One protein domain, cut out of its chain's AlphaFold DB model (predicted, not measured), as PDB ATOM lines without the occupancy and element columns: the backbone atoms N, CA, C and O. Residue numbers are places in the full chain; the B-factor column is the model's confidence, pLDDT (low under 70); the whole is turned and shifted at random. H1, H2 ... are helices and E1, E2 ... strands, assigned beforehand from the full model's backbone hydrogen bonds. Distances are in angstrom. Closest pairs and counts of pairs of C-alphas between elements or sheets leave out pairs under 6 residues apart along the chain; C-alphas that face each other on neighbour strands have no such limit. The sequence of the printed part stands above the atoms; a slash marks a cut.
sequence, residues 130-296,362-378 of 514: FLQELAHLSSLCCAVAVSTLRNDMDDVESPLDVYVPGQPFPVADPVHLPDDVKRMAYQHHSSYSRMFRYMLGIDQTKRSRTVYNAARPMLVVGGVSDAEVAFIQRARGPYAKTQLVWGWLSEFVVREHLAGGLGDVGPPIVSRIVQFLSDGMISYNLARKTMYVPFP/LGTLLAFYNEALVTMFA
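What this domain is: This is residues 130 to 296 and 362 to 378 of the 514 residues of an uncharacterized protein of Thalassiosira oceanica (UniProt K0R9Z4). Four long helices run nearly in line with one another, H6 and H7 as a hairpin on one side of H1 and H8 on another, with a pair of short strands, E1 and E2, beside H1 and H8. From this body an arm of H2, H3 and H4 reaches outward, with most of H3 standing free near its far end, while short H5 sits on one end of H6. The printed part has 184 residues, with eight named helices and two named strands in the order H1 E1 H2 H3 H4 E2 H5 H6 H7 H8; the sheet is E1 beside E2, parallel, and the class is mostly helix. The whole is only just compact, close to loose, with a radius of gyration of the C-alphas of 18.8 A, and elongated, spanning 64 by 41 by 27 A.

How they stand to each other: E1, residues 160 to 163, and E2, residues 218 to 221, are parallel neighbours at 46 degrees; N 161 and O 218 are 2.9 A apart and N 220 and O 161 2.8 A, both within hydrogen-bond range. With H2, residues 179 to 185, H3, residues 191 to 199, and H4, residues 206 to 214, they form a strand-helix-strand unit, two parallel strands with helices between them in the chain. The closest C-alphas of E2 and H1, residues 130 to 149, are those of Val 221 and His 136, 5.1 A apart. H8, residues 362 to 378, touches H1 at a shallow tilt of 9 degrees, opposite ways, closest at the C-alphas of Asn 370 and Ser 139, 6.3 A. H1, H6, residues 238 to 258, and H7, residues 267 to 292, make an up and down bundle, each helix running against the one before. H1 touches H6 at a shallow tilt of 15 degrees, C-alphas 145 and 242 being closest at 5.3 A. H6 and H7 form a helical hairpin at 5 degrees, closest at C-alphas 250 and 274, 6.9 A. H5, residues 226 to 234, only just touches H6, with 3 pairs of C-alphas within 8 A, closest at 232 and 241, 5.5 A. H2 touches H4 at a steep tilt of 39 degrees, closest at C-alphas 185 and 212, 4.1 A, while H3 touches no helix. In each of the eight helices every O i to N i+4 pair is within hydrogen-bond range.

Where its parts are: H1 begins at C-alpha 130, (134.758, 154.884, 117.938), and is 28.7 A long. H6 measures 30.5 A, H7 37.0 A and H8 24.2 A. C-alpha 267 opens H7 at (119.075, 148.966, 123.554), and C-alpha 378 ends H8 at (140.391, 145.100, 109.213).

The domain as a whole: The C-alphas of Tyr 192 and Asp 264 are farthest apart, 64.4 A. Residues 297 to 361 are not printed, and C-alphas 296 and 362 are 25.8 A apart across this cut. The link from E1 to H2, 15 residues, is long. Mean pLDDT of the printed part is 80.6, and 37 residues are under 70, among them 151 to 158 and 184 to 205.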
ATOM      1  N   PHE A 130     135.449 155.761 116.996       76.88
ATOM      2  CA  PHE A 130     134.758 154.884 117.938       76.88
ATOM      3  C   PHE A 130     135.369 153.474 117.987       76.88
ATOM      4  O   PHE A 130     135.676 152.966 119.060       76.88
ATOM      5  N   LEU A 131     135.575 152.855 116.823       76.00
ATOM      6  CA  LEU A 131     136.059 151.482 116.696       76.00
ATOM      7  C   LEU A 131     137.545 151.348 117.066       76.00
ATOM      8  O   LEU A 131     137.943 150.351 117.661       76.00
ATOM      9  N   GLN A 132     138.356 152.362 116.745       76.75
ATOM     10  CA  GLN A 132     139.775 152.416 117.121       76.75
ATOM     11  C   GLN A 132     139.943 152.529 118.644       76.75
ATOM     12  O   GLN A 132     140.722 151.780 119.232       76.75
ATOM     13  N   GLU A 133     139.173 153.413 119.278       82.88
ATOM     14  CA  GLU A 133     139.161 153.600 120.732       82.88
ATOM     15  C   GLU A 133     138.596 152.364 121.453       82.88
ATOM     16  O   GLU A 133     139.191 151.880 122.413       82.88
ATOM     17  N   LEU A 134     137.518 151.762 120.933       85.69
ATOM     18  CA  LEU A 134     136.960 150.508 121.449       85.69
ATOM     19  C   LEU A 134     137.984 149.360 121.401       85.69
ATOM     20  O   LEU A 134     138.105 148.604 122.367       85.69
ATOM     21  N   ALA A 135     138.733 149.233 120.300       86.19
ATOM     22  CA  ALA A 135     139.790 148.231 120.148       86.19
ATOM     23  C   ALA A 135     140.942 148.456 121.140       86.19
ATOM     24  O   ALA A 135     141.399 147.503 121.778       86.19
ATOM     25  N   HIS A 136     141.378 149.711 121.296       87.06
ATOM     26  CA  HIS A 136     142.394 150.106 122.267       87.06
ATOM     27  C   HIS A 136     141.948 149.796 123.703       87.06
ATOM     28  O   HIS A 136     142.618 149.026 124.385       87.06
ATOM     29  N   LEU A 137     140.790 150.301 124.146       91.12
ATOM     30  CA  LEU A 137     140.289 150.107 125.512       91.12
ATOM     31  C   LEU A 137     140.008 148.630 125.835       91.12
ATOM     32  O   LEU A 137     140.273 148.187 126.953       91.12
ATOM     33  N   SER A 138     139.543 147.837 124.862       92.69
ATOM     34  CA  SER A 138     139.368 146.383 125.028       92.69
ATOM     35  C   SER A 138     140.712 145.664 125.200       92.69
ATOM     36  O   SER A 138     140.876 144.848 126.113       92.69
ATOM     37  N   SER A 139     141.704 146.008 124.370       92.56
ATOM     38  CA  SER A 139     143.074 145.496 124.474       92.56
ATOM     39  C   SER A 139     143.737 145.908 125.796       92.56
ATOM     40  O   SER A 139     144.309 145.061 126.480       92.56
ATOM     41  N   LEU A 140     143.588 147.170 126.214       92.12
ATOM     42  CA  LEU A 140     144.109 147.710 127.471       92.12
ATOM     43  C   LEU A 140     143.460 147.030 128.684       92.12
ATOM     44  O   LEU A 140     144.165 146.636 129.612       92.12
ATOM     45  N   CYS A 141     142.138 146.823 128.667       94.19
ATOM     46  CA  CYS A 141     141.422 146.125 129.737       94.19
ATOM     47  C   CYS A 141     141.924 144.682 129.891       94.19
ATOM     48  O   CYS A 141     142.205 144.240 131.007       94.19
ATOM     49  N   CYS A 142     142.103 143.962 128.776       94.06
ATOM     50  CA  CYS A 142     142.675 142.618 128.782       94.06
ATOM     51  C   CYS A 142     144.137 142.627 129.268       94.06
ATOM     52  O   CYS A 142     144.504 141.851 130.148       94.06
ATOM     53  N   ALA A 143     144.965 143.547 128.768       92.56
ATOM     54  CA  ALA A 143     146.375 143.654 129.131       92.56
ATOM     55  C   ALA A 143     146.594 143.991 130.612       92.56
ATOM     56  O   ALA A 143     147.490 143.419 131.232       92.56
ATOM     57  N   VAL A 144     145.772 144.868 131.198       91.81
ATOM     58  CA  VAL A 144     145.809 145.202 132.631       91.81
ATOM     59  C   VAL A 144     145.268 144.048 133.479       91.81
ATOM     60  O   VAL A 144     145.910 143.665 134.455       91.81
ATOM     61  N   ALA A 145     144.160 143.406 133.085       92.25
ATOM     62  CA  ALA A 145     143.679 142.195 133.756       92.25
ATOM     63  C   ALA A 145     144.776 141.117 133.812       92.25
ATOM     64  O   ALA A 145     145.105 140.594 134.876       92.25
ATOM     65  N   VAL A 146     145.406 140.840 132.675       91.06
ATOM     66  CA  VAL A 146     146.426 139.802 132.538       91.06
ATOM     67  C   VAL A 146     147.757 140.195 133.196       91.06
ATOM     68  O   VAL A 146     148.406 139.335 133.791       91.06
ATOM     69  N   SER A 147     148.161 141.472 133.175       88.50
ATOM     70  CA  SER A 147     149.360 141.923 133.900       88.50
ATOM     71  C   SER A 147     149.193 141.754 135.411       88.50
ATOM     72  O   SER A 147     150.127 141.317 136.084       88.50
ATOM     73  N   THR A 148     147.998 142.010 135.951       88.06
ATOM     74  CA  THR A 148     147.741 141.847 137.388       88.06
ATOM     75  C   THR A 148     147.769 140.391 137.853       88.06
ATOM     76  O   THR A 148     148.259 140.142 138.951       88.06
ATOM     77  N   LEU A 149     147.355 139.428 137.013       87.75
ATOM     78  CA  LEU A 149     147.489 137.987 137.294       87.75
ATOM     79  C   LEU A 149     148.953 137.511 137.359       87.75
ATOM     80  O   LEU A 149     149.240 136.453 137.912       87.75
ATOM     81  N   ARG A 150     149.879 138.289 136.788       82.12
ATOM     82  CA  ARG A 150     151.289 137.929 136.574       82.12
ATOM     83  C   ARG A 150     152.262 138.581 137.567       82.12
ATOM     84  O   ARG A 150     153.457 138.282 137.551       82.12
ATOM     85  N   ASN A 151     151.791 139.499 138.414       67.25
ATOM     86  CA  ASN A 151     152.665 140.266 139.305       67.25
ATOM     87  C   ASN A 151     152.991 139.498 140.612       67.25
ATOM     88  O   ASN A 151     152.119 138.952 141.292       67.25
ATOM     89  N   ASP A 152     154.278 139.496 140.979       56.06
ATOM     90  CA  ASP A 152     154.839 138.802 142.161       56.06
ATOM     91  C   ASP A 152     155.117 139.719 143.366       56.06
ATOM     92  O   ASP A 152     155.463 139.251 144.460       56.06
ATOM     93  N   MET A 153     155.003 141.030 143.156       58.31
ATOM     94  CA  MET A 153     155.158 142.074 144.165       58.31
ATOM     95  C   MET A 153     154.097 143.141 143.895       58.31
ATOM     96  O   MET A 153     153.976 143.599 142.760       58.31
ATOM     97  N   ASP A 154     153.341 143.526 144.919       54.44
ATOM     98  CA  ASP A 154     152.130 144.346 144.770       54.44
ATOM     99  C   ASP A 154     152.399 145.764 144.223       54.44
ATOM    100  O   ASP A 154     151.528 146.361 143.589       54.44
ATOM    101  N   ASP A 155     153.632 146.255 144.399       56.25
ATOM    102  CA  ASP A 155     154.095 147.587 143.986       56.25
ATOM    103  C   ASP A 155     154.919 147.613 142.679       56.25
ATOM    104  O   ASP A 155     155.354 148.689 142.265       56.25
ATOM    105  N   VAL A 156     155.176 146.472 142.015       61.81
ATOM    106  CA  VAL A 156     155.951 146.447 140.754       61.81
ATOM    107  C   VAL A 156     155.146 145.856 139.603       61.81
ATOM    108  O   VAL A 156     154.791 144.680 139.584       61.81
ATOM    109  N   GLU A 157     154.892 146.709 138.616       63.41
ATOM    110  CA  GLU A 157     154.040 146.434 137.465       63.41
ATOM    111  C   GLU A 157     154.813 145.734 136.340       63.41
ATOM    112  O   GLU A 157     155.903 146.164 135.951       63.41
ATOM    113  N   SER A 158     154.221 144.689 135.755       65.38
ATOM    114  CA  SER A 158     154.647 144.200 134.440       65.38
ATOM    115  C   SER A 158     154.421 145.305 133.389       65.38
ATOM    116  O   SER A 158     153.298 145.805 133.293       65.38
ATOM    117  N   PRO A 159     155.441 145.702 132.605       75.75
ATOM    118  CA  PRO A 159     155.340 146.836 131.694       75.75
ATOM    119  C   PRO A 159     154.353 146.582 130.552       75.75
ATOM    120  O   PRO A 159     154.260 145.466 130.033       75.75
ATOM    121  N   LEU A 160     153.658 147.644 130.146       81.94
ATOM    122  CA  LEU A 160     152.831 147.680 128.943       81.94
ATOM    123  C   LEU A 160     153.668 148.228 127.769       81.94
ATOM    124  O   LEU A 160     154.490 149.122 127.968       81.94
ATOM    125  N   ASP A 161     153.489 147.681 126.567       75.75
ATOM    126  CA  ASP A 161     154.212 148.057 125.335       75.75
ATOM    127  C   ASP A 161     153.255 148.013 124.122       75.75
ATOM    128  O   ASP A 161     152.131 147.517 124.217       75.75
ATOM    129  N   VAL A 162     153.661 148.553 122.974       76.31
ATOM    130  CA  VAL A 162     152.799 148.708 121.791       76.31
ATOM    131  C   VAL A 162     152.606 147.376 121.059       76.31
ATOM    132  O   VAL A 162     153.565 146.739 120.615       76.31
ATOM    133  N   TYR A 163     151.352 146.975 120.847       74.38
ATOM    134  CA  TYR A 163     151.021 145.902 119.913       74.38
ATOM    135  C   TYR A 163     151.093 146.404 118.466       74.38
ATOM    136  O   TYR A 163     150.406 147.351 118.083       74.38
ATOM    137  N   VAL A 164     151.909 145.734 117.653       69.94
ATOM    138  CA  VAL A 164     152.038 145.963 116.212       69.94
ATOM    139  C   VAL A 164     151.401 144.777 115.476       69.94
ATOM    140  O   VAL A 164     151.884 143.659 115.665       69.94
ATOM    141  N   PRO A 165     150.356 144.990 114.652       66.88
ATOM    142  CA  PRO A 165     149.756 143.944 113.820       66.88
ATOM    143  C   PRO A 165     150.772 143.248 112.912       66.88
ATOM    144  O   PRO A 165     151.707 143.889 112.423       66.88
ATOM    145  N   GLY A 166     150.606 141.942 112.692       65.94
ATOM    146  CA  GLY A 166     151.528 141.147 111.873       65.94
ATOM    147  C   GLY A 166     152.959 141.017 112.426       65.94
ATOM    148  O   GLY A 166     153.842 140.518 111.724       65.94
ATOM    149  N   GLN A 167     153.234 141.449 113.665       71.00
ATOM    150  CA  GLN A 167     154.497 141.117 114.335       71.00
ATOM    151  C   GLN A 167     154.518 139.621 114.712       71.00
ATOM    152  O   GLN A 167     153.465 139.061 115.016       71.00
ATOM    153  N   PRO A 168     155.689 138.958 114.763       79.31
ATOM    154  CA  PRO A 168     155.761 137.578 115.234       79.31
ATOM    155  C   PRO A 168     155.236 137.476 116.672       79.31
ATOM    156  O   PRO A 168     155.620 138.276 117.532       79.31
ATOM    157  N   PHE A 169     154.376 136.485 116.929       83.44
ATOM    158  CA  PHE A 169     153.793 136.253 118.251       83.44
ATOM    159  C   PHE A 169     154.883 136.136 119.333       83.44
ATOM    160  O   PHE A 169     155.949 135.558 119.081       83.44
ATOM    161  N   PRO A 170     154.656 136.686 120.542       84.06
ATOM    162  CA  PRO A 170     155.616 136.576 121.625       84.06
ATOM    163  C   PRO A 170     155.772 135.106 122.020       84.06
ATOM    164  O   PRO A 170     154.811 134.345 122.079       84.06
ATOM    165  N   VAL A 171     157.015 134.708 122.263       81.50
ATOM    166  CA  VAL A 171     157.368 133.310 122.506       81.50
ATOM    167  C   VAL A 171     156.884 132.869 123.890       81.50
ATOM    168  O   VAL A 171     157.203 133.518 124.890       81.50
ATOM    169  N   ALA A 172     156.170 131.740 123.936       78.44
ATOM    170  CA  ALA A 172     155.822 131.050 125.174       78.44
ATOM    171  C   ALA A 172     157.083 130.486 125.859       78.44
ATOM    172  O   ALA A 172     157.468 130.967 126.925       78.44
ATOM    173  N   ASP A 173     157.761 129.531 125.210       76.25
ATOM    174  CA  ASP A 173     158.871 128.775 125.800       76.25
ATOM    175  C   ASP A 173     160.087 129.652 126.166       76.25
ATOM    176  O   ASP A 173     160.675 130.303 125.289       76.25
ATOM    177  N   PRO A 174     160.619 129.578 127.402       68.25
ATOM    178  CA  PRO A 174     161.859 130.271 127.764       68.25
ATOM    179  C   PRO A 174     163.095 129.795 126.980       68.25
ATOM    180  O   PRO A 174     164.079 130.533 126.862       68.25
ATOM    181  N   VAL A 175     163.048 128.594 126.391       67.88
ATOM    182  CA  VAL A 175     164.093 128.061 125.498       67.88
ATOM    183  C   VAL A 175     164.192 128.881 124.206       67.88
ATOM    184  O   VAL A 175     165.299 129.185 123.749       67.88
ATOM    185  N   HIS A 176     163.054 129.302 123.651       74.12
ATOM    186  CA  HIS A 176     162.956 129.951 122.343       74.12
ATOM    187  C   HIS A 176     162.979 131.494 122.403       74.12
ATOM    188  O   HIS A 176     162.978 132.145 121.360       74.12
ATOM    189  N   LEU A 177     163.064 132.104 123.596       74.00
ATOM    190  CA  LEU A 177     163.225 133.560 123.739       74.00
ATOM    191  C   LEU A 177     164.461 134.086 122.962       74.00
ATOM    192  O   LEU A 177     165.492 133.410 122.938       74.00
ATOM    193  N   PRO A 178     164.435 135.303 122.381       73.00
ATOM    194  CA  PRO A 178     165.617 135.879 121.736       73.00
ATOM    195  C   PRO A 178     166.742 136.168 122.744       73.00
ATOM    196  O   PRO A 178     166.486 136.492 123.907       73.00
ATOM    197  N   ASP A 179     167.998 136.094 122.300       71.50
ATOM    198  CA  ASP A 179     169.160 136.152 123.201       71.50
ATOM    199  C   ASP A 179     169.319 137.482 123.949       71.50
ATOM    200  O   ASP A 179     169.815 137.488 125.074       71.50
ATOM    201  N   ASP A 180     168.876 138.600 123.374       70.12
ATOM    202  CA  ASP A 180     168.852 139.899 124.060       70.12
ATOM    203  C   ASP A 180     167.910 139.858 125.282       70.12
ATOM    204  O   ASP A 180     168.244 140.344 126.364       70.12
ATOM    205  N   VAL A 181     166.769 139.175 125.140       70.56
ATOM    206  CA  VAL A 181     165.763 138.992 126.199       70.56
ATOM    207  C   VAL A 181     166.264 138.007 127.252       70.56
ATOM    208  O   VAL A 181     166.145 138.269 128.446       70.56
ATOM    209  N   LYS A 182     166.909 136.910 126.824       71.44
ATOM    210  CA  LYS A 182     167.574 135.951 127.722       71.44
ATOM    211  C   LYS A 182     168.661 136.618 128.573       71.44
ATOM    212  O   LYS A 182     168.769 136.279 129.746       71.44
ATOM    213  N   ARG A 183     169.439 137.560 128.019       72.56
ATOM    214  CA  ARG A 183     170.468 138.323 128.761       72.56
ATOM    215  C   ARG A 183     169.869 139.235 129.828       72.56
ATOM    216  O   ARG A 183     170.443 139.336 130.908       72.56
ATOM    217  N   MET A 184     168.741 139.892 129.540       68.75
ATOM    218  CA  MET A 184     168.044 140.713 130.536       68.75
ATOM    219  C   MET A 184     167.383 139.855 131.618       68.75
ATOM    220  O   MET A 184     167.604 140.099 132.800       68.75
ATOM    221  N   ALA A 185     166.620 138.836 131.221       66.38
ATOM    222  CA  ALA A 185     165.868 137.979 132.132       66.38
ATOM    223  C   ALA A 185     166.756 137.105 133.038       66.38
ATOM    224  O   ALA A 185     166.470 136.953 134.223       66.38
ATOM    225  N   TYR A 186     167.844 136.544 132.497       68.19
ATOM    226  CA  TYR A 186     168.746 135.639 133.211       68.19
ATOM    227  C   TYR A 186     170.147 136.251 133.324       68.19
ATOM    228  O   TYR A 186     171.034 135.966 132.515       68.19
ATOM    229  N   GLN A 187     170.364 137.070 134.357       57.47
ATOM    230  CA  GLN A 187     171.661 137.699 134.627       57.47
ATOM    231  C   GLN A 187     172.800 136.662 134.696       57.47
ATOM    232  O   GLN A 187     172.878 135.880 135.638       57.47
ATOM    233  N   HIS A 188     173.686 136.677 133.692       53.06
ATOM    234  CA  HIS A 188     175.025 136.059 133.665       53.06
ATOM    235  C   HIS A 188     175.191 134.616 134.200       53.06
ATOM    236  O   HIS A 188     176.291 134.229 134.597       53.06
ATOM    237  N   HIS A 189     174.159 133.769 134.131       58.19
ATOM    238  CA  HIS A 189     174.276 132.343 134.458       58.19
ATOM    239  C   HIS A 189     174.379 131.456 133.215       58.19
ATOM    240  O   HIS A 189     173.507 131.471 132.339       58.19
ATOM    241  N   SER A 190     175.451 130.656 133.174       66.50
ATOM    242  CA  SER A 190     175.703 129.647 132.141       66.50
ATOM    243  C   SER A 190     174.592 128.593 132.103       66.50
ATOM    244  O   SER A 190     173.965 128.301 133.122       66.50
ATOM    245  N   SER A 191     174.358 127.994 130.933       67.12
ATOM    246  CA  SER A 191     173.272 127.023 130.728       67.12
ATOM    247  C   SER A 191     173.333 125.853 131.718       67.12
ATOM    248  O   SER A 191     172.310 125.482 132.288       67.12
ATOM    249  N   TYR A 192     174.535 125.348 132.011       69.12
ATOM    250  CA  TYR A 192     174.751 124.309 133.023       69.12
ATOM    251  C   TYR A 192     174.449 124.799 134.447       69.12
ATOM    252  O   TYR A 192     173.757 124.107 135.184       69.12
ATOM    253  N   SER A 193     174.871 126.016 134.822       68.94
ATOM    254  CA  SER A 193     174.524 126.609 136.127       68.94
ATOM    255  C   SER A 193     173.022 126.855 136.289       68.94
ATOM    256  O   SER A 193     172.545 126.890 137.423       68.94
ATOM    257  N   ARG A 194     172.283 127.052 135.189       67.50
ATOM    258  CA  ARG A 194     170.819 127.157 135.200       67.50
ATOM    259  C   ARG A 194     170.176 125.786 135.395       67.50
ATOM    260  O   ARG A 194     169.410 125.626 136.336       67.50
ATOM    261  N   MET A 195     170.565 124.799 134.583       67.81
ATOM    262  CA  MET A 195     170.087 123.414 134.691       67.81
ATOM    263  C   MET A 195     170.297 122.853 136.106       67.81
ATOM    264  O   MET A 195     169.371 122.310 136.695       67.81
ATOM    265  N   PHE A 196     171.481 123.059 136.694       66.69
ATOM    266  CA  PHE A 196     171.789 122.553 138.035       66.69
ATOM    267  C   PHE A 196     170.957 123.218 139.145       66.69
ATOM    268  O   PHE A 196     170.588 122.555 140.106       66.69
ATOM    269  N   ARG A 197     170.630 124.514 139.031       67.31
ATOM    270  CA  ARG A 197     169.758 125.195 140.011       67.31
ATOM    271  C   ARG A 197     168.290 124.825 139.860       67.31
ATOM    272  O   ARG A 197     167.607 124.733 140.874       67.31
ATOM    273  N   TYR A 198     167.845 124.603 138.625       64.50
ATOM    274  CA  TYR A 198     166.513 124.090 138.322       64.50
ATOM    275  C   TYR A 198     166.334 122.684 138.913       64.50
ATOM    276  O   TYR A 198     165.436 122.477 139.720       64.50
ATOM    277  N   MET A 199     167.268 121.758 138.646       63.41
ATOM    278  CA  MET A 199     167.260 120.410 139.240       63.41
ATOM    279  C   MET A 199     167.339 120.392 140.774       63.41
ATOM    280  O   MET A 199     166.867 119.442 141.389       63.41
ATOM    281  N   LEU A 200     167.938 121.411 141.399       64.12
ATOM    282  CA  LEU A 200     168.012 121.543 142.859       64.12
ATOM    283  C   LEU A 200     166.845 122.351 143.468       64.12
ATOM    284  O   LEU A 200     166.875 122.637 144.663       64.12
ATOM    285  N   GLY A 201     165.849 122.768 142.678       57.06
ATOM    286  CA  GLY A 201     164.674 123.503 143.169       57.06
ATOM    287  C   GLY A 201     164.970 124.890 143.764       57.06
ATOM    288  O   GLY A 201     164.141 125.439 144.486       57.06
ATOM    289  N   ILE A 202     166.138 125.479 143.478       64.75
ATOM    290  CA  ILE A 202     166.610 126.753 144.067       64.75
ATOM    291  C   ILE A 202     166.041 127.973 143.298       64.75
ATOM    292  O   ILE A 202     166.563 129.087 143.399       64.75
ATOM    293  N   ASP A 203     165.044 127.786 142.423       53.84
ATOM    294  CA  ASP A 203     164.878 128.706 141.296       53.84
ATOM    295  C   ASP A 203     164.055 129.983 141.571       53.84
ATOM    296  O   ASP A 203     162.995 130.013 142.200       53.84
ATOM    297  N   GLN A 204     164.601 131.066 141.016       62.19
ATOM    298  CA  GLN A 204     164.059 132.422 140.915       62.19
ATOM    299  C   GLN A 204     163.511 133.023 142.217       62.19
ATOM    300  O   GLN A 204     162.310 133.015 142.500       62.19
ATOM    301  N   THR A 205     164.399 133.716 142.937       67.81
ATOM    302  CA  THR A 205     164.005 134.773 143.886       67.81
ATOM    303  C   THR A 205     163.017 135.752 143.233       67.81
ATOM    304  O   THR A 205     163.112 135.995 142.027       67.81
ATOM    305  N   LYS A 206     162.116 136.371 144.016       72.81
ATOM    306  CA  LYS A 206     161.089 137.305 143.501       72.81
ATOM    307  C   LYS A 206     161.650 138.328 142.504       72.81
ATOM    308  O   LYS A 206     161.087 138.513 141.433       72.81
ATOM    309  N   ARG A 207     162.818 138.911 142.807       73.50
ATOM    310  CA  ARG A 207     163.519 139.870 141.937       73.50
ATOM    311  C   ARG A 207     163.838 139.298 140.551       73.50
ATOM    312  O   ARG A 207     163.649 139.999 139.563       73.50
ATOM    313  N   SER A 208     164.302 138.051 140.461       73.25
ATOM    314  CA  SER A 208     164.569 137.385 139.177       73.25
ATOM    315  C   SER A 208     163.286 137.221 138.361       73.25
ATOM    316  O   SER A 208     163.278 137.568 137.182       73.25
ATOM    317  N   ARG A 209     162.187 136.794 139.005       74.56
ATOM    318  CA  ARG A 209     160.863 136.669 138.370       74.56
ATOM    319  C   ARG A 209     160.360 138.020 137.858       74.56
ATOM    320  O   ARG A 209     159.921 138.118 136.717       74.56
ATOM    321  N   THR A 210     160.527 139.093 138.637       76.56
ATOM    322  CA  THR A 210     160.215 140.470 138.211       76.56
ATOM    323  C   THR A 210     161.004 140.891 136.966       76.56
ATOM    324  O   THR A 210     160.420 141.477 136.060       76.56
ATOM    325  N   VAL A 211     162.304 140.581 136.874       76.12
ATOM    326  CA  VAL A 211     163.119 140.931 135.692       76.12
ATOM    327  C   VAL A 211     162.761 140.067 134.472       76.12
ATOM    328  O   VAL A 211     162.615 140.606 133.376       76.12
ATOM    329  N   TYR A 212     162.537 138.761 134.649       77.56
ATOM    330  CA  TYR A 212     161.992 137.872 133.609       77.56
ATOM    331  C   TYR A 212     160.622 138.356 133.106       77.56
ATOM    332  O   TYR A 212     160.353 138.327 131.901       77.56
ATOM    333  N   ASN A 213     159.782 138.889 134.000       78.94
ATOM    334  CA  ASN A 213     158.491 139.450 133.620       78.94
ATOM    335  C   ASN A 213     158.609 140.797 132.901       78.94
ATOM    336  O   ASN A 213     158.004 140.953 131.841       78.94
ATOM    337  N   ALA A 214     159.460 141.709 133.376       77.88
ATOM    338  CA  ALA A 214     159.745 142.978 132.706       77.88
ATOM    339  C   ALA A 214     160.346 142.811 131.297       77.88
ATOM    340  O   ALA A 214     160.124 143.651 130.428       77.88
ATOM    341  N   ALA A 215     161.067 141.714 131.043       78.69
ATOM    342  CA  ALA A 215     161.644 141.408 129.734       78.69
ATOM    343  C   ALA A 215     160.609 140.941 128.677       78.69
ATOM    344  O   ALA A 215     160.903 140.975 127.477       78.69
ATOM    345  N   ARG A 216     159.401 140.535 129.106       81.31
ATOM    346  CA  ARG A 216     158.253 140.152 128.258       81.31
ATOM    347  C   ARG A 216     157.043 141.068 128.574       81.31
ATOM    348  O   ARG A 216     156.184 140.637 129.348       81.31
ATOM    349  N   PRO A 217     156.968 142.309 128.044       83.94
ATOM    350  CA  PRO A 217     155.863 143.238 128.317       83.94
ATOM    351  C   PRO A 217     154.505 142.721 127.815       83.94
ATOM    352  O   PRO A 217     154.442 141.872 126.925       83.94
ATOM    353  N   MET A 218     153.416 143.262 128.367       88.44
ATOM    354  CA  MET A 218     152.058 143.022 127.867       88.44
ATOM    355  C   MET A 218     151.748 144.016 126.742       88.44
ATOM    356  O   MET A 218     151.911 145.222 126.910       88.44
ATOM    357  N   LEU A 219     151.331 143.516 125.581       84.56
ATOM    358  CA  LEU A 219     151.206 144.315 124.362       84.56
ATOM    359  C   LEU A 219     149.783 144.878 124.208       84.56
ATOM    360  O   LEU A 219     148.826 144.112 124.271       84.56
ATOM    361  N   VAL A 220     149.641 146.184 123.957       86.31
ATOM    362  CA  VAL A 220     148.344 146.887 123.850       86.31
ATOM    363  C   VAL A 220     148.153 147.502 122.463       86.31
ATOM    364  O   VAL A 220     149.047 148.176 121.946       86.31
ATOM    365  N   VAL A 221     146.987 147.289 121.846       83.38
ATOM    366  CA  VAL A 221     146.610 147.902 120.559       83.38
ATOM    367  C   VAL A 221     146.597 149.430 120.693       83.38
ATOM    368  O   VAL A 221     145.968 149.976 121.592       83.38
ATOM    369  N   GLY A 222     147.325 150.120 119.810       73.06
ATOM    370  CA  GLY A 222     147.518 151.579 119.859       73.06
ATOM    371  C   GLY A 222     148.632 152.058 120.803       73.06
ATOM    372  O   GLY A 222     149.094 153.188 120.661       73.06
ATOM    373  N   GLY A 223     149.126 151.197 121.698       80.12
ATOM    374  CA  GLY A 223     150.021 151.576 122.792       80.12
ATOM    375  C   GLY A 223     149.254 151.925 124.066       80.12
ATOM    376  O   GLY A 223     148.141 151.447 124.263       80.12
ATOM    377  N   VAL A 224     149.874 152.724 124.939       76.62
ATOM    378  CA  VAL A 224     149.281 153.239 126.186       76.62
ATOM    379  C   VAL A 224     149.762 154.678 126.385       76.62
ATOM    380  O   VAL A 224     150.946 154.960 126.186       76.62
ATOM    381  N   SER A 225     148.866 155.588 126.758       80.50
ATOM    382  CA  SER A 225     149.173 156.998 127.025       80.50
ATOM    383  C   SER A 225     149.820 157.205 128.396       80.50
ATOM    384  O   SER A 225     149.472 156.537 129.373       80.50
ATOM    385  N   ASP A 226     150.678 158.224 128.516       75.75
ATOM    386  CA  ASP A 226     151.218 158.684 129.806       75.75
ATOM    387  C   ASP A 226     150.094 159.001 130.819       75.75
ATOM    388  O   ASP A 226     150.265 158.819 132.026       75.75
ATOM    389  N   ALA A 227     148.924 159.444 130.337       77.94
ATOM    390  CA  ALA A 227     147.753 159.720 131.167       77.94
ATOM    391  C   ALA A 227     147.096 158.437 131.710       77.94
ATOM    392  O   ALA A 227     146.811 158.360 132.906       77.94
ATOM    393  N   GLU A 228     146.898 157.418 130.864       80.38
ATOM    394  CA  GLU A 228     146.380 156.104 131.274       80.38
ATOM    395  C   GLU A 228     147.312 155.460 132.303       80.38
ATOM    396  O   GLU A 228     146.853 155.054 133.371       80.38
ATOM    397  N   VAL A 229     148.628 155.450 132.037       78.69
ATOM    398  CA  VAL A 229     149.648 154.950 132.975       78.69
ATOM    399  C   VAL A 229     149.565 155.693 134.310       78.69
ATOM    400  O   VAL A 229     149.486 155.054 135.359       78.69
ATOM    401  N   ALA A 230     149.506 157.029 134.298       78.50
ATOM    402  CA  ALA A 230     149.412 157.824 135.521       78.50
ATOM    403  C   ALA A 230     148.127 157.551 136.326       78.50
ATOM    404  O   ALA A 230     148.157 157.589 137.558       78.50
ATOM    405  N   PHE A 231     146.997 157.259 135.675       82.62
ATOM    406  CA  PHE A 231     145.758 156.881 136.361       82.62
ATOM    407  C   PHE A 231     145.769 155.432 136.871       82.62
ATOM    408  O   PHE A 231     145.368 155.196 138.012       82.62
ATOM    409  N   ILE A 232     146.295 154.481 136.095       83.75
ATOM    410  CA  ILE A 232     146.475 153.083 136.518       83.75
ATOM    411  C   ILE A 232     147.426 153.007 137.726       83.75
ATOM    412  O   ILE A 232     147.140 152.295 138.685       83.75
ATOM    413  N   GLN A 233     148.493 153.809 137.754       81.75
ATOM    414  CA  GLN A 233     149.428 153.880 138.884       81.75
ATOM    415  C   GLN A 233     148.840 154.557 140.133       81.75
ATOM    416  O   GLN A 233     149.250 154.239 141.250       81.75
ATOM    417  N   ARG A 234     147.850 155.450 139.983       83.62
ATOM    418  CA  ARG A 234     147.083 156.010 141.115       83.62
ATOM    419  C   ARG A 234     146.136 154.979 141.743       83.62
ATOM    420  O   ARG A 234     145.887 155.048 142.947       83.62
ATOM    421  N   ALA A 235     145.604 154.038 140.962       84.19
ATOM    422  CA  ALA A 235     144.710 152.996 141.462       84.19
ATOM    423  C   ALA A 235     145.480 151.963 142.307       84.19
ATOM    424  O   ALA A 235     146.367 151.261 141.822       84.19
ATOM    425  N   ARG A 236     145.143 151.852 143.597       83.38
ATOM    426  CA  ARG A 236     145.828 150.935 144.520       83.38
ATOM    427  C   ARG A 236     145.279 149.513 144.423       83.38
ATOM    428  O   ARG A 236     144.087 149.284 144.600       83.38
ATOM    429  N   GLY A 237     146.186 148.561 144.233       83.38
ATOM    430  CA  GLY A 237     145.881 147.134 144.176       83.38
ATOM    431  C   GLY A 237     145.355 146.653 142.811       83.38
ATOM    432  O   GLY A 237     144.781 147.420 142.037       83.38
ATOM    433  N   PRO A 238     145.536 145.358 142.500       85.12
ATOM    434  CA  PRO A 238     145.305 144.799 141.165       85.12
ATOM    435  C   PRO A 238     143.840 144.855 140.723       85.12
ATOM    436  O   PRO A 238     143.542 145.149 139.569       85.12
ATOM    437  N   TYR A 239     142.901 144.633 141.647       88.25
ATOM    438  CA  TYR A 239     141.473 144.672 141.331       88.25
ATOM    439  C   TYR A 239     141.004 146.072 140.909       88.25
ATOM    440  O   TYR A 239     140.278 146.197 139.926       88.25
ATOM    441  N   ALA A 240     141.459 147.119 141.607       89.69
ATOM    442  CA  ALA A 240     141.090 148.500 141.302       89.69
ATOM    443  C   ALA A 240     141.637 148.955 139.941       89.69
ATOM    444  O   ALA A 240     140.933 149.646 139.213       89.69
ATOM    445  N   LYS A 241     142.853 148.527 139.571       89.69
ATOM    446  CA  LYS A 241     143.458 148.818 138.259       89.69
ATOM    447  C   LYS A 241     142.615 148.262 137.111       89.69
ATOM    448  O   LYS A 241     142.277 149.000 136.192       89.69
ATOM    449  N   THR A 242     142.207 146.997 137.189       92.12
ATOM    450  CA  THR A 242     141.371 146.384 136.143       92.12
ATOM    451  C   THR A 242     139.952 146.950 136.133       92.12
ATOM    452  O   THR A 242     139.412 147.207 135.063       92.12
ATOM    453  N   GLN A 243     139.358 147.209 137.305       93.50
ATOM    454  CA  GLN A 243     138.033 147.838 137.393       93.50
ATOM    455  C   GLN A 243     138.017 149.283 136.871       93.50
ATOM    456  O   GLN A 243     137.015 149.705 136.305       93.50
ATOM    457  N   LEU A 244     139.119 150.030 136.995       92.38
ATOM    458  CA  LEU A 244     139.247 151.373 136.423       92.38
ATOM    459  C   LEU A 244     139.170 151.341 134.888       92.38
ATOM    460  O   LEU A 244     138.389 152.089 134.305       92.38
ATOM    461  N   VAL A 245     139.922 150.445 134.240       93.44
ATOM    462  CA  VAL A 245     139.918 150.323 132.771       93.44
ATOM    463  C   VAL A 245     138.611 149.710 132.254       93.44
ATOM    464  O   VAL A 245     138.084 150.165 131.243       93.44
ATOM    465  N   TRP A 246     138.029 148.743 132.972       95.12
ATOM    466  CA  TRP A 246     136.678 148.245 132.676       95.12
ATOM    467  C   TRP A 246     135.620 149.353 132.809       95.12
ATOM    468  O   TRP A 246     134.702 149.441 131.994       95.12
ATOM    469  N   GLY A 247     135.782 150.248 133.789       94.19
ATOM    470  CA  GLY A 247     134.982 151.461 133.945       94.19
ATOM    471  C   GLY A 247     135.105 152.403 132.746       94.19
ATOM    472  O   GLY A 247     134.086 152.839 132.224       94.19
ATOM    473  N   TRP A 248     136.320 152.663 132.252       93.12
ATOM    474  CA  TRP A 248     136.531 153.458 131.033       93.12
ATOM    475  C   TRP A 248     135.891 152.814 129.798       93.12
ATOM    476  O   TRP A 248     135.192 153.490 129.052       93.12
ATOM    477  N   LEU A 249     136.070 151.504 129.604       93.81
ATOM    478  CA  LEU A 249     135.502 150.765 128.473       93.81
ATOM    479  C   LEU A 249     133.961 150.743 128.498       93.81
ATOM    480  O   LEU A 249     133.321 150.909 127.460       93.81
ATOM    481  N   SER A 250     133.356 150.556 129.674       93.19
ATOM    482  CA  SER A 250     131.895 150.529 129.829       93.19
ATOM    483  C   SER A 250     131.261 151.925 129.762       93.19
ATOM    484  O   SER A 250     130.235 152.076 129.098       93.19
ATOM    485  N   GLU A 251     131.887 152.952 130.351       91.94
ATOM    486  CA  GLU A 251     131.499 154.362 130.172       91.94
ATOM    487  C   GLU A 251     131.524 154.736 128.693       91.94
ATOM    488  O   GLU A 251     130.525 155.228 128.173       91.94
ATOM    489  N   PHE A 252     132.615 154.403 127.998       90.50
ATOM    490  CA  PHE A 252     132.804 154.707 126.589       90.50
ATOM    491  C   PHE A 252     131.687 154.117 125.716       90.50
ATOM    492  O   PHE A 252     131.068 154.840 124.935       90.50
ATOM    493  N   VAL A 253     131.367 152.827 125.887       89.25
ATOM    494  CA  VAL A 253     130.283 152.157 125.142       89.25
ATOM    495  C   VAL A 253     128.919 152.802 125.416       89.25
ATOM    496  O   VAL A 253     128.143 153.014 124.482       89.25
ATOM    497  N   VAL A 254     128.617 153.154 126.671       89.19
ATOM    498  CA  VAL A 254     127.340 153.793 127.038       89.19
ATOM    499  C   VAL A 254     127.255 155.225 126.501       89.19
ATOM    500  O   VAL A 254     126.241 155.599 125.910       89.19
ATOM    501  N   ARG A 255     128.317 156.020 126.650       87.31
ATOM    502  CA  ARG A 255     128.385 157.413 126.190       87.31
ATOM    503  C   ARG A 255     128.269 157.512 124.669       87.31
ATOM    504  O   ARG A 255     127.556 158.379 124.172       87.31
ATOM    505  N   GLU A 256     128.914 156.616 123.928       85.19
ATOM    506  CA  GLU A 256     128.835 156.577 122.461       85.19
ATOM    507  C   GLU A 256     127.478 156.049 121.966       85.19
ATOM    508  O   GLU A 256     126.975 156.536 120.954       85.19
ATOM    509  N   HIS A 257     126.811 155.144 122.698       84.44
ATOM    510  CA  HIS A 257     125.418 154.780 122.402       84.44
ATOM    511  C   HIS A 257     124.474 155.978 122.580       84.44
ATOM    512  O   HIS A 257     123.701 156.282 121.672       84.44
ATOM    513  N   LEU A 258     124.580 156.703 123.700       84.56
ATOM    514  CA  LEU A 258     123.775 157.902 123.977       84.56
ATOM    515  C   LEU A 258     124.063 159.060 123.004       84.56
ATOM    516  O   LEU A 258     123.172 159.856 122.721       84.56
ATOM    517  N   ALA A 259     125.281 159.140 122.461       83.19
ATOM    518  CA  ALA A 259     125.652 160.086 121.408       83.19
ATOM    519  C   ALA A 259     125.208 159.656 119.991       83.19
ATOM    520  O   ALA A 259     125.422 160.404 119.037       83.19
ATOM    521  N   GLY A 260     124.620 158.463 119.829       77.69
ATOM    522  CA  GLY A 260     124.230 157.904 118.529       77.69
ATOM    523  C   GLY A 260     125.393 157.359 117.687       77.69
ATOM    524  O   GLY A 260     125.194 157.029 116.520       77.69
ATOM    525  N   GLY A 261     126.597 157.225 118.255       71.81
ATOM    526  CA  GLY A 261     127.803 156.737 117.570       71.81
ATOM    527  C   GLY A 261     127.727 155.272 117.115       71.81
ATOM    528  O   GLY A 261     128.425 154.883 116.182       71.81
ATOM    529  N   LEU A 262     126.838 154.480 117.725       74.31
ATOM    530  CA  LEU A 262     126.508 153.111 117.299       74.31
ATOM    531  C   LEU A 262     125.433 153.064 116.190       74.31
ATOM    532  O   LEU A 262     125.170 151.992 115.653       74.31
ATOM    533  N   GLY A 263     124.809 154.194 115.837       77.00
ATOM    534  CA  GLY A 263     123.635 154.245 114.961       77.00
ATOM    535  C   GLY A 263     122.330 153.851 115.666       77.00
ATOM    536  O   GLY A 263     122.251 153.836 116.895       77.00
ATOM    537  N   ASP A 264     121.299 153.531 114.877       79.81
ATOM    538  CA  ASP A 264     119.953 153.140 115.341       79.81
ATOM    539  C   ASP A 264     119.922 151.678 115.841       79.81
ATOM    540  O   ASP A 264     119.248 150.798 115.303       79.81
ATOM    541  N   VAL A 265     120.759 151.393 116.841       83.81
ATOM    542  CA  VAL A 265     120.934 150.068 117.443       83.81
ATOM    543  C   VAL A 265     120.064 149.962 118.691       83.81
ATOM    544  O   VAL A 265     120.260 150.683 119.669       83.81
ATOM    545  N   GLY A 266     119.116 149.022 118.670       86.56
ATOM    546  CA  GLY A 266     118.179 148.806 119.770       86.56
ATOM    547  C   GLY A 266     118.881 148.520 121.114       86.56
ATOM    548  O   GLY A 266     119.783 147.676 121.152       86.56
ATOM    549  N   PRO A 267     118.439 149.123 122.240       87.12
ATOM    550  CA  PRO A 267     119.075 148.966 123.554       87.12
ATOM    551  C   PRO A 267     119.380 147.527 124.027       87.12
ATOM    552  O   PRO A 267     120.411 147.344 124.680       87.12
ATOM    553  N   PRO A 268     118.591 146.476 123.696       91.19
ATOM    554  CA  PRO A 268     118.941 145.095 124.048       91.19
ATOM    555  C   PRO A 268     120.293 144.619 123.492       91.19
ATOM    556  O   PRO A 268     120.952 143.792 124.121       91.19
ATOM    557  N   ILE A 269     120.736 145.150 122.346       88.75
ATOM    558  CA  ILE A 269     122.031 144.808 121.734       88.75
ATOM    559  C   ILE A 269     123.174 145.431 122.544       88.75
ATOM    560  O   ILE A 269     124.140 144.749 122.878       88.75
ATOM    561  N   VAL A 270     123.039 146.698 122.949       87.81
ATOM    562  CA  VAL A 270     124.037 147.383 123.789       87.81
ATOM    563  C   VAL A 270     124.098 146.758 125.186       87.81
ATOM    564  O   VAL A 270     125.184 146.528 125.716       87.81
ATOM    565  N   SER A 271     122.949 146.362 125.743       90.56
ATOM    566  CA  SER A 271     122.885 145.567 126.975       90.56
ATOM    567  C   SER A 271     123.654 144.242 126.847       90.56
ATOM    568  O   SER A 271     124.404 143.886 127.755       90.56
ATOM    569  N   ARG A 272     123.554 143.550 125.701       92.44
ATOM    570  CA  ARG A 272     124.299 142.308 125.431       92.44
ATOM    571  C   ARG A 272     125.816 142.520 125.336       92.44
ATOM    572  O   ARG A 272     126.562 141.663 125.802       92.44
ATOM    573  N   ILE A 273     126.279 143.657 124.808       90.31
ATOM    574  CA  ILE A 273     127.711 144.020 124.812       90.31
ATOM    575  C   ILE A 273     128.216 144.170 126.255       90.31
ATOM    576  O   ILE A 273     129.221 143.565 126.623       90.31
ATOM    577  N   VAL A 274     127.493 144.916 127.098       90.62
ATOM    578  CA  VAL A 274     127.865 145.108 128.514       90.62
ATOM    579  C   VAL A 274     127.799 143.791 129.305       90.62
ATOM    580  O   VAL A 274     128.645 143.562 130.167       90.62
ATOM    581  N   GLN A 275     126.864 142.891 128.976       93.88
ATOM    582  CA  GLN A 275     126.807 141.534 129.538       93.88
ATOM    583  C   GLN A 275     128.089 140.744 129.230       93.88
ATOM    584  O   GLN A 275     128.761 140.320 130.167       93.88
ATOM    585  N   PHE A 276     128.522 140.655 127.967       92.81
ATOM    586  CA  PHE A 276     129.765 139.948 127.627       92.81
ATOM    587  C   PHE A 276     131.023 140.580 128.258       92.81
ATOM    588  O   PHE A 276     131.936 139.863 128.673       92.81
ATOM    589  N   LEU A 277     131.067 141.912 128.406       92.50
ATOM    590  CA  LEU A 277     132.138 142.595 129.151       92.50
ATOM    591  C   LEU A 277     132.107 142.281 130.659       92.50
ATOM    592  O   LEU A 277     133.156 142.266 131.304       92.50
ATOM    593  N   SER A 278     130.931 142.016 131.232       94.44
ATOM    594  CA  SER A 278     130.780 141.537 132.612       94.44
ATOM    595  C   SER A 278     131.206 140.070 132.753       94.44
ATOM    596  O   SER A 278     131.921 139.732 133.695       94.44
ATOM    597  N   ASP A 279     130.856 139.204 131.801       95.44
ATOM    598  CA  ASP A 279     131.238 137.783 131.804       95.44
ATOM    599  C   ASP A 279     132.766 137.600 131.708       95.44
ATOM    600  O   ASP A 279     133.362 136.765 132.403       95.44
ATOM    601  N   GLY A 280     133.440 138.455 130.931       93.31
ATOM    602  CA  GLY A 280     134.902 138.560 130.929       93.31
ATOM    603  C   GLY A 280     135.478 138.915 132.308       93.31
ATOM    604  O   GLY A 280     136.468 138.322 132.740       93.31
ATOM    605  N   MET A 281     134.820 139.809 133.057       94.75
ATOM    606  CA  MET A 281     135.215 140.149 134.430       94.75
ATOM    607  C   MET A 281     134.904 139.040 135.445       94.75
ATOM    608  O   MET A 281     135.654 138.885 136.413       94.75
ATOM    609  N   ILE A 282     133.870 138.220 135.234       95.50
ATOM    610  CA  ILE A 282     133.641 136.995 136.020       95.50
ATOM    611  C   ILE A 282     134.799 136.013 135.787       95.50
ATOM    612  O   ILE A 282     135.375 135.503 136.750       95.50
ATOM    613  N   SER A 283     135.205 135.822 134.530       94.06
ATOM    614  CA  SER A 283     136.312 134.936 134.140       94.06
ATOM    615  C   SER A 283     137.663 135.398 134.710       94.06
ATOM    616  O   SER A 283     138.403 134.603 135.292       94.06
ATOM    617  N   TYR A 284     137.958 136.701 134.651       93.94
ATOM    618  CA  TYR A 284     139.120 137.307 135.315       93.94
ATOM    619  C   TYR A 284     139.092 137.096 136.838       93.94
ATOM    620  O   TYR A 284     140.100 136.716 137.434       93.94
ATOM    621  N   ASN A 285     137.937 137.277 137.490       93.50
ATOM    622  CA  ASN A 285     137.820 137.030 138.927       93.50
ATOM    623  C   ASN A 285     137.909 135.538 139.295       93.50
ATOM    624  O   ASN A 285     138.332 135.230 140.408       93.50
ATOM    625  N   LEU A 286     137.582 134.611 138.388       93.38
ATOM    626  CA  LEU A 286     137.852 133.183 138.571       93.38
ATOM    627  C   LEU A 286     139.361 132.897 138.540       93.38
ATOM    628  O   LEU A 286     139.874 132.304 139.484       93.38
ATOM    629  N   ALA A 287     140.087 133.414 137.543       92.31
ATOM    630  CA  ALA A 287     141.550 133.312 137.483       92.31
ATOM    631  C   ALA A 287     142.233 133.937 138.719       92.31
ATOM    632  O   ALA A 287     143.180 133.373 139.270       92.31
ATOM    633  N   ARG A 288     141.703 135.061 139.225       90.38
ATOM    634  CA  ARG A 288     142.157 135.658 140.491       90.38
ATOM    635  C   ARG A 288     141.937 134.755 141.701       90.38
ATOM    636  O   ARG A 288     142.784 134.771 142.585       90.38
ATOM    637  N   LYS A 289     140.849 133.978 141.781       90.00
ATOM    638  CA  LYS A 289     140.656 133.030 142.897       90.00
ATOM    639  C   LYS A 289     141.809 132.027 142.937       90.00
ATOM    640  O   LYS A 289     142.426 131.892 143.984       90.00
ATOM    641  N   THR A 290     142.178 131.442 141.799       88.75
ATOM    642  CA  THR A 290     143.339 130.540 141.680       88.75
ATOM    643  C   THR A 290     144.673 131.221 142.022       88.75
ATOM    644  O   THR A 290     145.564 130.581 142.559       88.75
ATOM    645  N   MET A 291     144.826 132.523 141.754       86.19
ATOM    646  CA  MET A 291     146.050 133.278 142.075       86.19
ATOM    647  C   MET A 291     146.172 133.679 143.563       86.19
ATOM    648  O   MET A 291     147.287 133.797 144.078       86.19
ATOM    649  N   TYR A 292     145.047 133.951 144.237       84.75
ATOM    650  CA  TYR A 292     145.005 134.524 145.594       84.75
ATOM    651  C   TYR A 292     144.571 133.551 146.696       84.75
ATOM    652  O   TYR A 292     144.772 133.861 147.869       84.75
ATOM    653  N   VAL A 293     143.988 132.400 146.353       88.50
ATOM    654  CA  VAL A 293     143.640 131.335 147.303       88.50
ATOM    655  C   VAL A 293     144.679 130.215 147.162       88.50
ATOM    656  O   VAL A 293     144.554 129.408 146.243       88.50
ATOM    657  N   PRO A 294     145.721 130.168 148.018       85.62
ATOM    658  CA  PRO A 294     146.717 129.099 147.982       85.62
ATOM    659  C   PRO A 294     146.110 127.760 148.419       85.62
ATOM    660  O   PRO A 294     145.044 127.715 149.044       85.62
ATOM    661  N   PHE A 295     146.815 126.664 148.143       86.69
ATOM    662  CA  PHE A 295     146.423 125.344 148.625       86.69
ATOM    663  C   PHE A 295     146.399 125.311 150.172       86.69
ATOM    664  O   PHE A 295     147.234 125.960 150.812       86.69
ATOM    665  N   PRO A 296     145.460 124.587 150.822       91.25
ATOM    666  CA  PRO A 296     145.328 124.608 152.276       91.25
ATOM    667  C   PRO A 296     146.625 124.217 152.997       91.25
ATOM    668  O   PRO A 296     147.096 123.082 152.905       91.25
ATOM    669  N   LEU A 362     150.663 134.020 129.049       89.75
ATOM    670  CA  LEU A 362     149.779 135.180 129.149       89.75
ATOM    671  C   LEU A 362     150.028 136.247 128.071       89.75
ATOM    672  O   LEU A 362     149.078 136.799 127.517       89.75
ATOM    673  N   GLY A 363     151.292 136.520 127.731       88.88
ATOM    674  CA  GLY A 363     151.644 137.457 126.655       88.88
ATOM    675  C   GLY A 363     151.240 136.965 125.259       88.88
ATOM    676  O   GLY A 363     150.854 137.767 124.413       88.88
ATOM    677  N   THR A 364     151.276 135.652 125.033       90.44
ATOM    678  CA  THR A 364     150.887 135.002 123.771       90.44
ATOM    679  C   THR A 364     149.373 134.968 123.621       90.44
ATOM    680  O   THR A 364     148.858 135.317 122.565       90.44
ATOM    681  N   LEU A 365     148.652 134.652 124.703       92.69
ATOM    682  CA  LEU A 365     147.187 134.698 124.735       92.69
ATOM    683  C   LEU A 365     146.658 136.117 124.463       92.69
ATOM    684  O   LEU A 365     145.758 136.288 123.642       92.69
ATOM    685  N   LEU A 366     147.267 137.145 125.068       93.25
ATOM    686  CA  LEU A 366     146.952 138.546 124.763       93.25
ATOM    687  C   LEU A 366     147.283 138.911 123.305       93.25
ATOM    688  O   LEU A 366     146.526 139.632 122.664       93.25
ATOM    689  N   ALA A 367     148.387 138.401 122.753       90.81
ATOM    690  CA  ALA A 367     148.753 138.654 121.361       90.81
ATOM    691  C   ALA A 367     147.796 137.992 120.352       90.81
ATOM    692  O   ALA A 367     147.551 138.583 119.301       90.81
ATOM    693  N   PHE A 368     147.227 136.823 120.671       92.69
ATOM    694  CA  PHE A 368     146.149 136.205 119.891       92.69
ATOM    695  C   PHE A 368     144.848 137.015 119.982       92.69
ATOM    696  O   PHE A 368     144.211 137.259 118.960       92.69
ATOM    697  N   TYR A 369     144.475 137.482 121.180       93.00
ATOM    698  CA  TYR A 369     143.303 138.344 121.373       93.00
ATOM    699  C   TYR A 369     143.422 139.664 120.596       93.00
ATOM    700  O   TYR A 369     142.484 140.069 119.912       93.00
ATOM    701  N   ASN A 370     144.594 140.302 120.633       89.56
ATOM    702  CA  ASN A 370     144.857 141.527 119.885       89.56
ATOM    703  C   ASN A 370     144.820 141.309 118.366       89.56
ATOM    704  O   ASN A 370     144.222 142.128 117.672       89.56
ATOM    705  N   GLU A 371     145.405 140.223 117.841       85.12
ATOM    706  CA  GLU A 371     145.325 139.932 116.400       85.12
ATOM    707  C   GLU A 371     143.875 139.641 115.978       85.12
ATOM    708  O   GLU A 371     143.445 140.089 114.918       85.12
ATOM    709  N   ALA A 372     143.083 138.965 116.819       87.62
ATOM    710  CA  ALA A 372     141.660 138.736 116.566       87.62
ATOM    711  C   ALA A 372     140.847 140.046 116.546       87.62
ATOM    712  O   ALA A 372     140.082 140.261 115.605       87.62
ATOM    713  N   LEU A 373     141.051 140.948 117.518       84.19
ATOM    714  CA  LEU A 373     140.453 142.294 117.516       84.19
ATOM    715  C   LEU A 373     140.824 143.064 116.242       84.19
ATOM    716  O   LEU A 373     139.957 143.616 115.570       84.19
ATOM    717  N   VAL A 374     142.113 143.086 115.897       76.25
ATOM    718  CA  VAL A 374     142.623 143.789 114.714       76.25
ATOM    719  C   VAL A 374     142.042 143.207 113.424       76.25
ATOM    720  O   VAL A 374     141.567 143.967 112.584       76.25
ATOM    721  N   THR A 375     142.012 141.881 113.282       74.94
ATOM    722  CA  THR A 375     141.469 141.185 112.103       74.94
ATOM    723  C   THR A 375     139.977 141.470 111.931       74.94
ATOM    724  O   THR A 375     139.538 141.803 110.831       74.94
ATOM    725  N   MET A 376     139.209 141.424 113.026       71.25
ATOM    726  CA  MET A 376     137.771 141.715 113.036       71.25
ATOM    727  C   MET A 376     137.447 143.145 112.571       71.25
ATOM    728  O   MET A 376     136.394 143.371 111.980       71.25
ATOM    729  N   PHE A 377     138.346 144.108 112.800       65.12
ATOM    730  CA  PHE A 377     138.180 145.501 112.363       65.12
ATOM    731  C   PHE A 377     138.895 145.845 111.045       65.12
ATOM    732  O   PHE A 377     138.765 146.973 110.565       65.12
ATOM    733  N   ALA A 378     139.638 144.904 110.454       55.84
ATOM    734  CA  ALA A 378     140.391 145.100 109.213       55.84
ATOM    735  C   ALA A 378     139.704 144.520 107.961       55.84
ATOM    736  O   ALA A 378     140.050 144.923 106.850       55.84
TER     737      ALA A 378